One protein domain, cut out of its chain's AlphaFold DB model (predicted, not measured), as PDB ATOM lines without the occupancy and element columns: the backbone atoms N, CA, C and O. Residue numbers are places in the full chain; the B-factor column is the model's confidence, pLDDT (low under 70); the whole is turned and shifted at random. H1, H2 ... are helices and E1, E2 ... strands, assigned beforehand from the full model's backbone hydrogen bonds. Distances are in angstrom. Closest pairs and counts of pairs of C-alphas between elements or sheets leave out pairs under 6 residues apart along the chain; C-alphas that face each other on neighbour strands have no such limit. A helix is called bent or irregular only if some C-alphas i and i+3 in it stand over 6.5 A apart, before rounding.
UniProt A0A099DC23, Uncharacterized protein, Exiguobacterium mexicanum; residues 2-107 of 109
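This is residues 2 to 107 of the 109 residues of an uncharacterized protein of Exiguobacterium mexicanum (UniProt A0A099DC23). A short two-stranded hairpin, E1 and E2, sits in the middle of a loose body made largely of long loops, and the long helix H1 sticks out from it as an arm with residues 2 to 16. H2 lies between that arm and one end of the hairpin, the small helix H4 lies on the far side of the hairpin from H1, and the small helix H3 lies out at one edge of the body, off to the side of the line from H1 to H4, its centre 20.1 A from the mean of all C-alphas. The printed part has 106 residues, with four named helices and two named strands in the order H1 H2 E1 E2 H3 H4; the sheet, E1 - E2, is antiparallel. The class is mostly helix, but under half of the residues are in named elements. The whole is loose, with a radius of gyration of the C-alphas of 16.8 A, and flat, spanning 52 by 41 by 21 A.

Start at the hairpin of E1, residues 31 to 34, and E2, residues 57 to 61, antiparallel at 143 degrees. Look for N 33 and O 58, 3.0 A apart, and N 60 and O 31, 2.8 A apart, both within hydrogen-bond range. Residues 57 to 58 of E2 also pair, antiparallel, with residues 93 to 94. Near the sheet is H2, residues 20 to 27: its closest C-alphas to E2 are Ser 24 and Leu 61, 6.5 A apart. H1, residues 2 to 18, is close to H2 but not clearly touching, with the closest C-alphas, Gly 16 and Asn 22, 6.8 A apart; they run the same way at a steep tilt of 56 degrees. For H4, residues 96 to 102, and E2 the closest C-alphas are Tyr 57 and Asn 96, 6.6 A apart; E1 and H4 are only just apart, at 8.4 A. H3, residues 74 to 77, is apart from H4 and touches no helix. Every O i to N i+4 pair is within hydrogen-bond range in H2, against 11 of 13 in H1 and 1 of 3 in H4, which has 2 of 4 O i to N i+3 pairs within range; H3 is too short for an O i to N i+4 pair.

Find C-alpha 31 at (343.490, 514.396, 452.686), where E1 begins; E2 runs 11.8 A. Find C-alpha 2 at (313.345, 507.131, 467.908); from there H1 runs 24.4 A. H2 spans 10.1 A, E1 10.1 A and H3 5.3 A. H4 spans 9.7 A to C-alpha 102 at (356.393, 513.822, 443.606) and is irregular, with C-alphas 97 and 100 7.8 A apart.

The two C-alphas farthest apart are those of Lys 2 and Pro 104, at 52.7 A. The printed part has no cut. The links E1 to E2, E2 to H3 and H3 to H4 are long. Look for pLDDT under 70 at residues 15 to 18, 40 to 41 and 43 to 45.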
ATOM      1  N   LYS A   2     312.333 506.896 466.864       84.88
ATOM      2  CA  LYS A   2     313.345 507.131 467.908       84.88
ATOM      3  C   LYS A   2     314.555 506.178 467.853       84.88
ATOM      4  O   LYS A   2     315.680 506.638 467.899       84.88
ATOM      5  N   GLU A   3     314.334 504.883 467.617       87.62
ATOM      6  CA  GLU A   3     315.437 503.915 467.418       87.62
ATOM      7  C   GLU A   3     316.312 504.225 466.193       87.62
ATOM      8  O   GLU A   3     317.507 503.968 466.203       87.62
ATOM      9  N   VAL A   4     315.724 504.787 465.130       84.38
ATOM     10  CA  VAL A   4     316.477 505.171 463.925       84.38
ATOM     11  C   VAL A   4     317.332 506.403 464.216       84.38
ATOM     12  O   VAL A   4     318.480 506.457 463.800       84.38
ATOM     13  N   GLU A   5     316.792 507.368 464.962       87.25
ATOM     14  CA  GLU A   5     317.525 508.559 465.405       87.25
ATOM     15  C   GLU A   5     318.698 508.174 466.331       87.25
ATOM     16  O   GLU A   5     319.822 508.603 466.088       87.25
ATOM     17  N   GLU A   6     318.476 507.288 467.307       92.62
ATOM     18  CA  GLU A   6     319.521 506.784 468.213       92.62
ATOM     19  C   GLU A   6     320.603 505.977 467.467       92.62
ATOM     20  O   GLU A   6     321.791 506.094 467.773       92.62
ATOM     21  N   CYS A   7     320.217 505.196 466.450       86.44
ATOM     22  CA  CYS A   7     321.164 504.481 465.597       86.44
ATOM     23  C   CYS A   7     322.039 505.446 464.783       86.44
ATOM     24  O   CYS A   7     323.254 505.277 464.751       86.44
ATOM     25  N   ILE A   8     321.442 506.474 464.170       81.62
ATOM     26  CA  ILE A   8     322.174 507.483 463.391       81.62
ATOM     27  C   ILE A   8     323.116 508.288 464.296       81.62
ATOM     28  O   ILE A   8     324.260 508.527 463.921       81.62
ATOM     29  N   GLU A   9     322.681 508.685 465.495       84.12
ATOM     30  CA  GLU A   9     323.544 509.385 466.456       84.12
ATOM     31  C   GLU A   9     324.708 508.506 466.931       84.12
ATOM     32  O   GLU A   9     325.842 508.976 467.019       84.12
ATOM     33  N   SER A  10     324.460 507.222 467.202       82.94
ATOM     34  CA  SER A  10     325.510 506.278 467.590       82.94
ATOM     35  C   SER A  10     326.507 506.041 466.455       82.94
ATOM     36  O   SER A  10     327.717 506.039 466.704       82.94
ATOM     37  N   GLU A  11     326.030 505.896 465.218       75.94
ATOM     38  CA  GLU A  11     326.894 505.800 464.044       75.94
ATOM     39  C   GLU A  11     327.689 507.083 463.840       75.94
ATOM     40  O   GLU A  11     328.892 506.995 463.631       75.94
ATOM     41  N   LEU A  12     327.087 508.266 463.978       70.81
ATOM     42  CA  LEU A  12     327.787 509.548 463.876       70.81
ATOM     43  C   LEU A  12     328.868 509.702 464.955       70.81
ATOM     44  O   LEU A  12     329.980 510.120 464.652       70.81
ATOM     45  N   MET A  13     328.578 509.334 466.205       76.75
ATOM     46  CA  MET A  13     329.554 509.379 467.300       76.75
ATOM     47  C   MET A  13     330.700 508.386 467.086       76.75
ATOM     48  O   MET A  13     331.856 508.701 467.361       76.75
ATOM     49  N   THR A  14     330.397 507.194 466.569       70.31
ATOM     50  CA  THR A  14     331.398 506.149 466.322       70.31
ATOM     51  C   THR A  14     332.244 506.483 465.094       70.31
ATOM     52  O   THR A  14     333.469 506.524 465.172       70.31
ATOM     53  N   SER A  15     331.600 506.780 463.966       67.06
ATOM     54  CA  SER A  15     332.245 507.122 462.695       67.06
ATOM     55  C   SER A  15     332.921 508.487 462.728       67.06
ATOM     56  O   SER A  15     333.938 508.657 462.068       67.06
ATOM     57  N   GLY A  16     332.447 509.436 463.541       65.19
ATOM     58  CA  GLY A  16     333.063 510.751 463.702       65.19
ATOM     59  C   GLY A  16     334.534 510.656 464.104       65.19
ATOM     60  O   GLY A  16     335.366 511.366 463.542       65.19
ATOM     61  N   HIS A  17     334.885 509.710 464.984       63.06
ATOM     62  CA  HIS A  17     336.274 509.440 465.369       63.06
ATOM     63  C   HIS A  17     337.113 508.801 464.253       63.06
ATOM     64  O   HIS A  17     338.324 509.031 464.203       63.06
ATOM     65  N   TYR A  18     336.482 508.038 463.361       63.34
ATOM     66  CA  TYR A  18     337.122 507.379 462.218       63.34
ATOM     67  C   TYR A  18     337.004 508.173 460.913       63.34
ATOM     68  O   TYR A  18     337.465 507.708 459.877       63.34
ATOM     69  N   SER A  19     336.382 509.350 460.951       78.44
ATOM     70  CA  SER A  19     336.145 510.143 459.753       78.44
ATOM     71  C   SER A  19     337.431 510.809 459.273       78.44
ATOM     72  O   SER A  19     338.221 511.321 460.070       78.44
ATOM     73  N   ASP A  20     337.592 510.893 457.958       84.25
ATOM     74  CA  ASP A  20     338.618 511.706 457.295       84.25
ATOM     75  C   ASP A  20     338.623 513.156 457.826       84.25
ATOM     76  O   ASP A  20     339.666 513.780 458.047       84.25
ATOM     77  N   THR A  21     337.442 513.679 458.161       85.75
ATOM     78  CA  THR A  21     337.278 514.997 458.779       85.75
ATOM     79  C   THR A  21     337.997 515.114 460.124       85.75
ATOM     80  O   THR A  21     338.561 516.164 460.416       85.75
ATOM     81  N   ASN A  22     338.047 514.055 460.939       85.88
ATOM     82  CA  ASN A  22     338.777 514.064 462.209       85.88
ATOM     83  C   ASN A  22     340.292 514.219 462.001       85.88
ATOM     84  O   ASN A  22     340.937 514.963 462.743       85.88
ATOM     85  N   LEU A  23     340.859 513.570 460.980       87.75
ATOM     86  CA  LEU A  23     342.271 513.743 460.623       87.75
ATOM     87  C   LEU A  23     342.551 515.191 460.189       87.75
ATOM     88  O   LEU A  23     343.515 515.801 460.646       87.75
ATOM     89  N   SER A  24     341.670 515.786 459.387       89.44
ATOM     90  CA  SER A  24     341.860 517.169 458.927       89.44
ATOM     91  C   SER A  24     341.687 518.194 460.055       89.44
ATOM     92  O   SER A  24     342.538 519.057 460.256       89.44
ATOM     93  N   VAL A  25     340.613 518.086 460.844       86.81
ATOM     94  CA  VAL A  25     340.259 519.073 461.880       86.81
ATOM     95  C   VAL A  25     341.150 518.964 463.115       86.81
ATOM     96  O   VAL A  25     341.591 519.982 463.640       86.81
ATOM     97  N   ASN A  26     341.409 517.746 463.596       85.75
ATOM     98  CA  ASN A  26     342.072 517.540 464.886       85.75
ATOM     99  C   ASN A  26     343.533 517.107 464.762       85.75
ATOM    100  O   ASN A  26     344.274 517.229 465.738       85.75
ATOM    101  N   LYS A  27     343.946 516.554 463.614       87.88
ATOM    102  CA  LYS A  27     345.335 516.117 463.381       87.88
ATOM    103  C   LYS A  27     346.092 517.015 462.417       87.88
ATOM    104  O   LYS A  27     347.299 516.871 462.320       87.88
ATOM    105  N   GLY A  28     345.414 517.951 461.760       91.31
ATOM    106  CA  GLY A  28     346.050 518.942 460.906       91.31
ATOM    107  C   GLY A  28     346.585 518.390 459.588       91.31
ATOM    108  O   GLY A  28     347.584 518.893 459.075       91.31
ATOM    109  N   PHE A  29     345.952 517.337 459.063       92.69
ATOM    110  CA  PHE A  29     346.357 516.688 457.817       92.69
ATOM    111  C   PHE A  29     345.540 517.170 456.623       92.69
ATOM    112  O   PHE A  29     344.335 517.383 456.714       92.69
ATOM    113  N   PHE A  30     346.200 517.274 455.474       93.94
ATOM    114  CA  PHE A  30     345.507 517.256 454.194       93.94
ATOM    115  C   PHE A  30     345.086 515.832 453.860       93.94
ATOM    116  O   PHE A  30     345.832 514.889 454.127       93.94
ATOM    117  N   ILE A  31     343.922 515.681 453.233       93.56
ATOM    118  CA  ILE A  31     343.490 514.396 452.686       93.56
ATOM    119  C   ILE A  31     343.318 514.542 451.192       93.56
ATOM    120  O   ILE A  31     342.543 515.378 450.724       93.56
ATOM    121  N   TYR A  32     344.037 513.690 450.470       93.56
ATOM    122  CA  TYR A  32     343.860 513.493 449.047       93.56
ATOM    123  C   TYR A  32     343.219 512.129 448.817       93.56
ATOM    124  O   TYR A  32     343.669 511.138 449.392       93.56
ATOM    125  N   GLN A  33     342.175 512.086 447.995       91.50
ATOM    126  CA  GLN A  33     341.507 510.848 447.600       91.50
ATOM    127  C   GLN A  33     341.735 510.591 446.116       91.50
ATOM    128  O   GLN A  33     341.868 511.533 445.335       91.50
ATOM    129  N   ALA A  34     341.811 509.317 445.745       91.38
ATOM    130  CA  ALA A  34     341.871 508.931 444.346       91.38
ATOM    131  C   ALA A  34     340.515 509.193 443.675       91.38
ATOM    132  O   ALA A  34     339.465 509.056 444.296       91.38
ATOM    133  N   ILE A  35     340.537 509.555 442.399       89.38
ATOM    134  CA  ILE A  35     339.351 509.618 441.552       89.38
ATOM    135  C   ILE A  35     338.928 508.183 441.238       89.38
ATOM    136  O   ILE A  35     339.696 507.423 440.641       89.38
ATOM    137  N   GLU A  36     337.707 507.828 441.634       86.44
ATOM    138  CA  GLU A  36     337.147 506.471 441.521       86.44
ATOM    139  C   GLU A  36     336.059 506.350 440.436       86.44
ATOM    140  O   GLU A  36     335.442 505.295 440.283       86.44
ATOM    141  N   GLY A  37     335.841 507.414 439.659       79.12
ATOM    142  CA  GLY A  37     334.801 507.480 438.636       79.12
ATOM    143  C   GLY A  37     334.959 506.426 437.539       79.12
ATOM    144  O   GLY A  37     336.070 506.039 437.172       79.12
ATOM    145  N   ASN A  38     333.831 505.983 436.974       73.56
ATOM    146  CA  ASN A  38     333.823 504.952 435.929       73.56
ATOM    147  C   ASN A  38     334.479 505.431 434.624       73.56
ATOM    148  O   ASN A  38     335.107 504.633 433.927       73.56
ATOM    149  N   ASN A  39     334.325 506.713 434.285       71.12
ATOM    150  CA  ASN A  39     334.947 507.352 433.131       71.12
ATOM    151  C   ASN A  39     335.694 508.631 433.546       71.12
ATOM    152  O   ASN A  39     335.347 509.254 434.555       71.12
ATOM    153  N   PRO A  40     336.693 509.065 432.752       68.00
ATOM    154  CA  PRO A  40     337.309 510.378 432.908       68.00
ATOM    155  C   PRO A  40     336.251 511.484 432.990       68.00
ATOM    156  O   PRO A  40     335.434 511.634 432.081       68.00
ATOM    157  N   GLY A  41     336.284 512.239 434.085       67.75
ATOM    158  CA  GLY A  41     335.371 513.349 434.341       67.75
ATOM    159  C   GLY A  41     334.036 513.018 435.014       67.75
ATOM    160  O   GLY A  41     333.199 513.907 435.154       67.75
ATOM    161  N   ASP A  42     333.830 511.781 435.469       71.00
ATOM    162  CA  ASP A  42     332.635 511.445 436.256       71.00
ATOM    163  C   ASP A  42     332.712 512.019 437.692       71.00
ATOM    164  O   ASP A  42     331.710 512.516 438.205       71.00
ATOM    165  N   ASP A  43     333.906 512.036 438.299       67.50
ATOM    166  CA  ASP A  43     334.151 512.507 439.672       67.50
ATOM    167  C   ASP A  43     335.126 513.696 439.685       67.50
ATOM    168  O   ASP A  43     336.320 513.562 439.966       67.50
ATOM    169  N   TYR A  44     334.624 514.886 439.338       68.31
ATOM    170  CA  TYR A  44     335.428 516.108 439.390       68.31
ATOM    171  C   TYR A  44     335.499 516.698 440.803       68.31
ATOM    172  O   TYR A  44     334.462 516.900 441.447       68.31
ATOM    173  N   PRO A  45     336.694 517.107 441.258       69.12
ATOM    174  CA  PRO A  45     336.817 518.011 442.392       69.12
ATOM    175  C   PRO A  45     336.090 519.319 442.063       69.12
ATOM    176  O   PRO A  45     336.293 519.901 440.994       69.12
ATOM    177  N   VAL A  46     335.229 519.793 442.966       70.19
ATOM    178  CA  VAL A  46     334.460 521.028 442.750       70.19
ATOM    179  C   VAL A  46     335.414 522.189 442.448       70.19
ATOM    180  O   VAL A  46     336.261 522.528 443.270       70.19
ATOM    181  N   GLY A  47     335.241 522.827 441.286       70.75
ATOM    182  CA  GLY A  47     336.048 523.975 440.859       70.75
ATOM    183  C   GLY A  47     337.297 523.633 440.037       70.75
ATOM    184  O   GLY A  47     338.105 524.528 439.798       70.75
ATOM    185  N   TYR A  48     337.458 522.383 439.597       76.75
ATOM    186  CA  TYR A  48     338.487 521.983 438.637       76.75
ATOM    187  C   TYR A  48     337.869 521.691 437.260       76.75
ATOM    188  O   TYR A  48     337.066 520.774 437.126       76.75
ATOM    189  N   ASP A  49     338.276 522.454 436.240       77.31
ATOM    190  CA  ASP A  49     337.769 522.337 434.858       77.31
ATOM    191  C   ASP A  49     338.730 521.577 433.917       77.31
ATOM    192  O   ASP A  49     338.513 521.517 432.705       77.31
ATOM    193  N   GLY A  50     339.844 521.061 434.444       79.38
ATOM    194  CA  GLY A  50     340.842 520.338 433.655       79.38
ATOM    195  C   GLY A  50     340.474 518.872 433.423       79.38
ATOM    196  O   GLY A  50     339.514 518.352 433.981       79.38
ATOM    197  N   GLU A  51     341.276 518.172 432.624       82.19
ATOM    198  CA  GLU A  51     341.143 516.720 432.481       82.19
ATOM    199  C   GLU A  51     341.689 516.003 433.722       82.19
ATOM    200  O   GLU A  51     342.687 516.424 434.316       82.19
ATOM    201  N   THR A  52     341.017 514.919 434.103       86.44
ATOM    202  CA  THR A  52     341.437 513.982 435.148       86.44
ATOM    203  C   THR A  52     341.265 512.556 434.641       86.44
ATOM    204  O   THR A  52     340.483 512.300 433.719       86.44
ATOM    205  N   LYS A  53     341.972 511.606 435.248       87.75
ATOM    206  CA  LYS A  53     341.790 510.171 434.991       87.75
ATOM    207  C   LYS A  53     341.600 509.402 436.295       87.75
ATOM    208  O   LYS A  53     341.940 509.869 437.379       87.75
ATOM    209  N   MET A  54     341.059 508.193 436.168       89.19
ATOM    210  CA  MET A  54     340.890 507.282 437.295       89.19
ATOM    211  C   MET A  54     342.238 507.030 437.983       89.19
ATOM    212  O   MET A  54     343.229 506.703 437.325       89.19
ATOM    213  N   GLY A  55     342.256 507.177 439.304       90.19
ATOM    214  CA  GLY A  55     343.450 507.044 440.130       90.19
ATOM    215  C   GLY A  55     344.209 508.344 440.397       90.19
ATOM    216  O   GLY A  55     345.020 508.334 441.321       90.19
ATOM    217  N   ASP A  56     343.963 509.439 439.660       92.00
ATOM    218  CA  ASP A  56     344.503 510.761 440.029       92.00
ATOM    219  C   ASP A  56     344.026 511.149 441.427       92.00
ATOM    220  O   ASP A  56     342.917 510.804 441.827       92.00
ATOM    221  N   TYR A  57     344.843 511.885 442.174       92.81
ATOM    222  CA  TYR A  57     344.533 512.243 443.554       92.81
ATOM    223  C   TYR A  57     344.102 513.697 443.657       92.81
ATOM    224  O   TYR A  57     344.871 514.583 443.297       92.81
ATOM    225  N   PHE A  58     342.925 513.967 444.211       91.38
ATOM    226  CA  PHE A  58     342.440 515.326 444.434       91.38
ATOM    227  C   PHE A  58     342.377 515.675 445.916       91.38
ATOM    228  O   PHE A  58     342.147 514.809 446.760       91.38
ATOM    229  N   ARG A  59     342.549 516.958 446.239       91.94
ATOM    230  CA  ARG A  59     342.467 517.459 447.611       91.94
ATOM    231  C   ARG A  59     341.019 517.428 448.091       91.94
ATOM    232  O   ARG A  59     340.237 518.324 447.787       91.94
ATOM    233  N   TYR A  60     340.687 516.400 448.858       90.62
ATOM    234  CA  TYR A  60     339.354 516.176 449.398       90.62
ATOM    235  C   TYR A  60     339.087 517.038 450.636       90.62
ATOM    236  O   TYR A  60     338.048 517.691 450.725       90.62
ATOM    237  N   LEU A  61     340.038 517.094 451.575       90.69
ATOM    238  CA  LEU A  61     339.915 517.903 452.788       90.69
ATOM    239  C   LEU A  61     341.188 518.699 453.066       90.69
ATOM    240  O   LEU A  61     342.311 518.235 452.857       90.69
ATOM    241  N   MET A  62     340.980 519.915 453.569       92.06
ATOM    242  CA  MET A  62     342.032 520.811 454.036       92.06
ATOM    243  C   MET A  62     341.928 520.971 455.551       92.06
ATOM    244  O   MET A  62     340.818 521.136 456.071       92.06
ATOM    245  N   PRO A  63     343.056 520.974 456.268       92.94
ATOM    246  CA  PRO A  63     343.031 521.197 457.694       92.94
ATOM    247  C   PRO A  63     342.918 522.694 458.023       92.94
ATOM    248  O   PRO A  63     343.268 523.564 457.224       92.94
ATOM    249  N   THR A  64     342.449 523.010 459.229       85.00
ATOM    250  CA  THR A  64     342.412 524.389 459.764       85.00
ATOM    251  C   THR A  64     343.603 524.707 460.670       85.00
ATOM    252  O   THR A  64     343.863 525.870 460.976       85.00
ATOM    253  N   ILE A  65     344.341 523.674 461.073       88.25
ATOM    254  CA  ILE A  65     345.608 523.716 461.804       88.25
ATOM    255  C   ILE A  65     346.615 522.857 461.040       88.25
ATOM    256  O   ILE A  65     346.233 521.841 460.487       88.25
ATOM    257  N   TYR A  66     347.888 523.227 460.984       91.75
ATOM    258  CA  TYR A  66     348.865 522.485 460.181       91.75
ATOM    259  C   TYR A  66     349.741 521.626 461.080       91.75
ATOM    260  O   TYR A  66     350.413 522.161 461.961       91.75
ATOM    261  N   ALA A  67     349.736 520.316 460.842       92.25
ATOM    262  CA  ALA A  67     350.731 519.425 461.421       92.25
ATOM    263  C   ALA A  67     351.997 519.378 460.561       92.25
ATOM    264  O   ALA A  67     352.002 519.681 459.368       92.25
ATOM    265  N   SER A  68     353.080 518.970 461.200       91.94
ATOM    266  CA  SER A  68     354.408 518.785 460.645       91.94
ATOM    267  C   SER A  68     354.892 517.358 460.903       91.94
ATOM    268  O   SER A  68     354.326 516.617 461.707       91.94
ATOM    269  N   VAL A  69     355.994 516.972 460.256       92.38
ATOM    270  CA  VAL A  69     356.650 515.682 460.527       92.38
ATOM    271  C   VAL A  69     357.073 515.540 461.996       92.38
ATOM    272  O   VAL A  69     357.120 514.431 462.529       92.38
ATOM    273  N   GLU A  70     357.321 516.661 462.680       93.31
ATOM    274  CA  GLU A  70     357.737 516.669 464.079       93.31
ATOM    275  C   GLU A  70     356.619 516.270 465.049       93.31
ATOM    276  O   GLU A  70     356.912 515.783 466.142       93.31
ATOM    277  N   ASP A  71     355.357 516.380 464.625       92.62
ATOM    278  CA  ASP A  71     354.191 515.961 465.408       92.62
ATOM    279  C   ASP A  71     354.022 514.431 465.443       92.62
ATOM    280  O   ASP A  71     353.255 513.898 466.251       92.62
ATOM    281  N   PHE A  72     354.763 513.701 464.602       91.00
ATOM    282  CA  PHE A  72     354.799 512.242 464.617       91.00
ATOM    283  C   PHE A  72     355.883 511.714 465.571       91.00
ATOM    284  O   PHE A  72     357.015 512.221 465.567       91.00
ATOM    285  N   PRO A  73     355.594 510.639 466.339       93.56
ATOM    286  CA  PRO A  73     356.617 509.878 467.053       93.56
ATOM    287  C   PRO A  73     357.753 509.472 466.113       93.56
ATOM    288  O   PRO A  73     357.488 509.035 464.991       93.56
ATOM    289  N   LYS A  74     359.006 509.597 466.566       94.31
ATOM    290  CA  LYS A  74     360.202 509.375 465.732       94.31
ATOM    291  C   LYS A  74     360.188 508.019 465.036       94.31
ATOM    292  O   LYS A  74     360.500 507.925 463.855       94.31
ATOM    293  N   GLU A  75     359.736 506.991 465.742       92.44
ATOM    294  CA  GLU A  75     359.658 505.614 465.262       92.44
ATOM    295  C   GLU A  75     358.711 505.454 464.061       92.44
ATOM    296  O   GLU A  75     358.891 504.545 463.254       92.44
ATOM    297  N   LEU A  76     357.717 506.338 463.924       92.00
ATOM    298  CA  LEU A  76     356.745 506.319 462.828       92.00
ATOM    299  C   LEU A  76     357.172 507.179 461.634       92.00
ATOM    300  O   LEU A  76     356.642 506.998 460.538       92.00
ATOM    301  N   ARG A  77     358.145 508.081 461.808       94.12
ATOM    302  CA  ARG A  77     358.571 509.001 460.742       94.12
ATOM    303  C   ARG A  77     359.174 508.272 459.542       94.12
ATOM    304  O   ARG A  77     359.051 508.743 458.420       94.12
ATOM    305  N   HIS A  78     359.726 507.076 459.748       91.00
ATOM    306  CA  HIS A  78     360.249 506.225 458.673       91.00
ATOM    307  C   HIS A  78     359.187 505.742 457.674       91.00
ATOM    308  O   HIS A  78     359.547 505.259 456.604       91.00
ATOM    309  N   GLY A  79     357.896 505.848 458.009       92.69
ATOM    310  CA  GLY A  79     356.786 505.547 457.102       92.69
ATOM    311  C   GLY A  79     356.322 506.739 456.259       92.69
ATOM    312  O   GLY A  79     355.404 506.583 455.460       92.69
ATOM    313  N   ILE A  80     356.921 507.919 456.431       94.81
ATOM    314  CA  ILE A  80     356.515 509.150 455.746       94.81
ATOM    315  C   ILE A  80     357.365 509.320 454.489       94.81
ATOM    316  O   ILE A  80     358.587 509.228 454.560       94.81
ATOM    317  N   ALA A  81     356.736 509.591 453.347       95.62
ATOM    318  CA  ALA A  81     357.425 510.021 452.134       95.62
ATOM    319  C   ALA A  81     357.365 511.548 452.014       95.62
ATOM    320  O   ALA A  81     356.382 512.168 452.420       95.62
ATOM    321  N   VAL A  82     358.417 512.159 451.474       95.44
ATOM    322  CA  VAL A  82     358.544 513.621 451.394       95.44
ATOM    323  C   VAL A  82     358.744 514.103 449.968       95.44
ATOM    324  O   VAL A  82     359.380 513.440 449.146       95.44
ATOM    325  N   SER A  83     358.212 515.295 449.707       95.50
ATOM    326  CA  SER A  83     358.328 516.018 448.446       95.50
ATOM    327  C   SER A  83     359.087 517.325 448.654       95.50
ATOM    328  O   SER A  83     358.929 517.962 449.691       95.50
ATOM    329  N   ASP A  84     359.884 517.717 447.660       94.25
ATOM    330  CA  ASP A  84     360.514 519.046 447.591       94.25
ATOM    331  C   ASP A  84     359.847 519.951 446.538       94.25
ATOM    332  O   ASP A  84     360.293 521.074 446.309       94.25
ATOM    333  N   THR A  85     358.810 519.448 445.859       94.62
ATOM    334  CA  THR A  85     358.181 520.101 444.702       94.62
ATOM    335  C   THR A  85     356.708 520.430 444.911       94.62
ATOM    336  O   THR A  85     356.198 521.293 444.205       94.62
ATOM    337  N   ILE A  86     356.041 519.768 445.859       94.94
ATOM    338  CA  ILE A  86     354.611 519.940 446.131       94.94
ATOM    339  C   ILE A  86     354.370 520.977 447.232       94.94
ATOM    340  O   ILE A  86     354.950 520.894 448.316       94.94
ATOM    341  N   ASP A  87     353.436 521.893 446.985       93.88
ATOM    342  CA  ASP A  87     352.833 522.770 447.985       93.88
ATOM    343  C   ASP A  87     351.364 522.379 448.188       93.88
ATOM    344  O   ASP A  87     350.473 522.794 447.446       93.88
ATOM    345  N   PHE A  88     351.082 521.620 449.249       92.00
ATOM    346  CA  PHE A  88     349.726 521.153 449.563       92.00
ATOM    347  C   PHE A  88     348.704 522.277 449.805       92.00
ATOM    348  O   PHE A  88     347.497 522.021 449.778       92.00
ATOM    349  N   THR A  89     349.134 523.522 450.046       90.31
ATOM    350  CA  THR A  89     348.220 524.667 450.191       90.31
ATOM    351  C   THR A  89     347.724 525.182 448.840       90.31
ATOM    352  O   THR A  89     346.591 525.669 448.747       90.31
ATOM    353  N   VAL A  90     348.502 524.976 447.777       91.56
ATOM    354  CA  VAL A  90     348.209 525.441 446.415       91.56
ATOM    355  C   VAL A  90     347.756 524.291 445.520       91.56
ATOM    356  O   VAL A  90     346.712 524.406 444.877       91.56
ATOM    357  N   ASP A  91     348.494 523.184 445.509       92.75
ATOM    358  CA  ASP A  91     348.298 522.061 444.597       92.75
ATOM    359  C   ASP A  91     347.089 521.215 445.003       92.75
ATOM    360  O   ASP A  91     346.998 520.710 446.123       92.75
ATOM    361  N   GLN A  92     346.131 521.051 444.092       90.31
ATOM    362  CA  GLN A  92     344.842 520.412 444.398       90.31
ATOM    363  C   GLN A  92     344.639 519.068 443.703       90.31
ATOM    364  O   GLN A  92     343.713 518.350 444.068       90.31
ATOM    365  N   LEU A  93     345.478 518.736 442.720       91.38
ATOM    366  CA  LEU A  93     345.370 517.527 441.914       91.38
ATOM    367  C   LEU A  93     346.764 516.966 441.619       91.38
ATOM    368  O   LEU A  93     347.659 517.714 441.223       91.38
ATOM    369  N   PHE A  94     346.922 515.655 441.759       93.44
ATOM    370  CA  PHE A  94     348.149 514.937 441.448       93.44
ATOM    371  C   PHE A  94     347.891 513.816 440.446       93.44
ATOM    372  O   PHE A  94     347.075 512.928 440.682       93.44
ATOM    373  N   ASP A  95     348.660 513.849 439.360       93.44
ATOM    374  CA  ASP A  95     348.755 512.769 438.376       93.44
ATOM    375  C   ASP A  95     349.286 511.488 439.034       93.44
ATOM    376  O   ASP A  95     350.395 511.472 439.586       93.44
ATOM    377  N   ASN A  96     348.504 510.414 438.972       94.44
ATOM    378  CA  ASN A  96     348.851 509.156 439.629       94.44
ATOM    379  C   ASN A  96     350.115 508.487 439.063       94.44
ATOM    380  O   ASN A  96     350.817 507.790 439.796       94.44
ATOM    381  N   ASP A  97     350.448 508.739 437.796       96.31
ATOM    382  CA  ASP A  97     351.625 508.162 437.142       96.31
ATOM    383  C   ASP A  97     352.926 508.808 437.645       96.31
ATOM    384  O   ASP A  97     354.012 508.259 437.468       96.31
ATOM    385  N   LYS A  98     352.821 509.961 438.318       96.44
ATOM    386  CA  LYS A  98     353.955 510.767 438.786       96.44
ATOM    387  C   LYS A  98     354.180 510.701 440.292       96.44
ATOM    388  O   LYS A  98     355.028 511.419 440.810       96.44
ATOM    389  N   ILE A  99     353.487 509.824 441.020       95.19
ATOM    390  CA  ILE A  99     353.612 509.737 442.487       95.19
ATOM    391  C   ILE A  99     355.063 509.520 442.936       95.19
ATOM    392  O   ILE A  99     355.516 510.169 443.877       95.19
ATOM    393  N   SER A 100     355.820 508.668 442.240       95.62
ATOM    394  CA  SER A 100     357.243 508.455 442.544       95.62
ATOM    395  C   SER A 100     358.129 509.656 442.204       95.62
ATOM    396  O   SER A 100     359.207 509.791 442.773       95.62
ATOM    397  N   GLU A 101     357.691 510.531 441.295       97.12
ATOM    398  CA  GLU A 101     358.370 511.795 440.997       97.12
ATOM    399  C   GLU A 101     358.061 512.847 442.071       97.12
ATOM    400  O   GLU A 101     358.954 513.583 442.487       97.12
ATOM    401  N   TYR A 102     356.814 512.897 442.554       96.81
ATOM    402  CA  TYR A 102     356.393 513.822 443.606       96.81
ATOM    403  C   TYR A 102     356.997 513.468 444.966       96.81
ATOM    404  O   TYR A 102     357.436 514.366 445.684       96.81
ATOM    405  N   PHE A 103     357.064 512.179 445.310       96.75
ATOM    406  CA  PHE A 103     357.555 511.681 446.597       96.75
ATOM    407  C   PHE A 103     358.731 510.711 446.401       96.75
ATOM    408  O   PHE A 103     358.590 509.504 446.609       96.75
ATOM    409  N   PRO A 104     359.915 511.207 445.997       96.69
ATOM    410  CA  PRO A 104     361.016 510.350 445.557       96.69
ATOM    411  C   PRO A 104     361.753 509.639 446.700       96.69
ATOM    412  O   PRO A 104     362.611 508.792 446.446       96.69
ATOM    413  N   ARG A 105     361.489 510.006 447.959       96.06
ATOM    414  CA  ARG A 105     362.241 509.506 449.116       96.06
ATOM    415  C   ARG A 105     361.383 509.419 450.372       96.06
ATOM    416  O   ARG A 105     360.443 510.193 450.557       96.06
ATOM    417  N   MET A 106     361.783 508.516 451.258       95.81
ATOM    418  CA  MET A 106     361.270 508.458 452.622       95.81
ATOM    419  C   MET A 106     361.910 509.560 453.472       95.81
ATOM    420  O   MET A 106     363.016 510.026 453.189       95.81
ATOM    421  N   TYR A 107     361.208 509.980 454.517       95.62
ATOM    422  CA  TYR A 107     361.727 510.893 455.513       95.62
ATOM    423  C   TYR A 107     362.805 510.195 456.346       95.62
ATOM    424  O   TYR A 107     362.626 509.081 456.851       95.62
TER     425      TYR A 107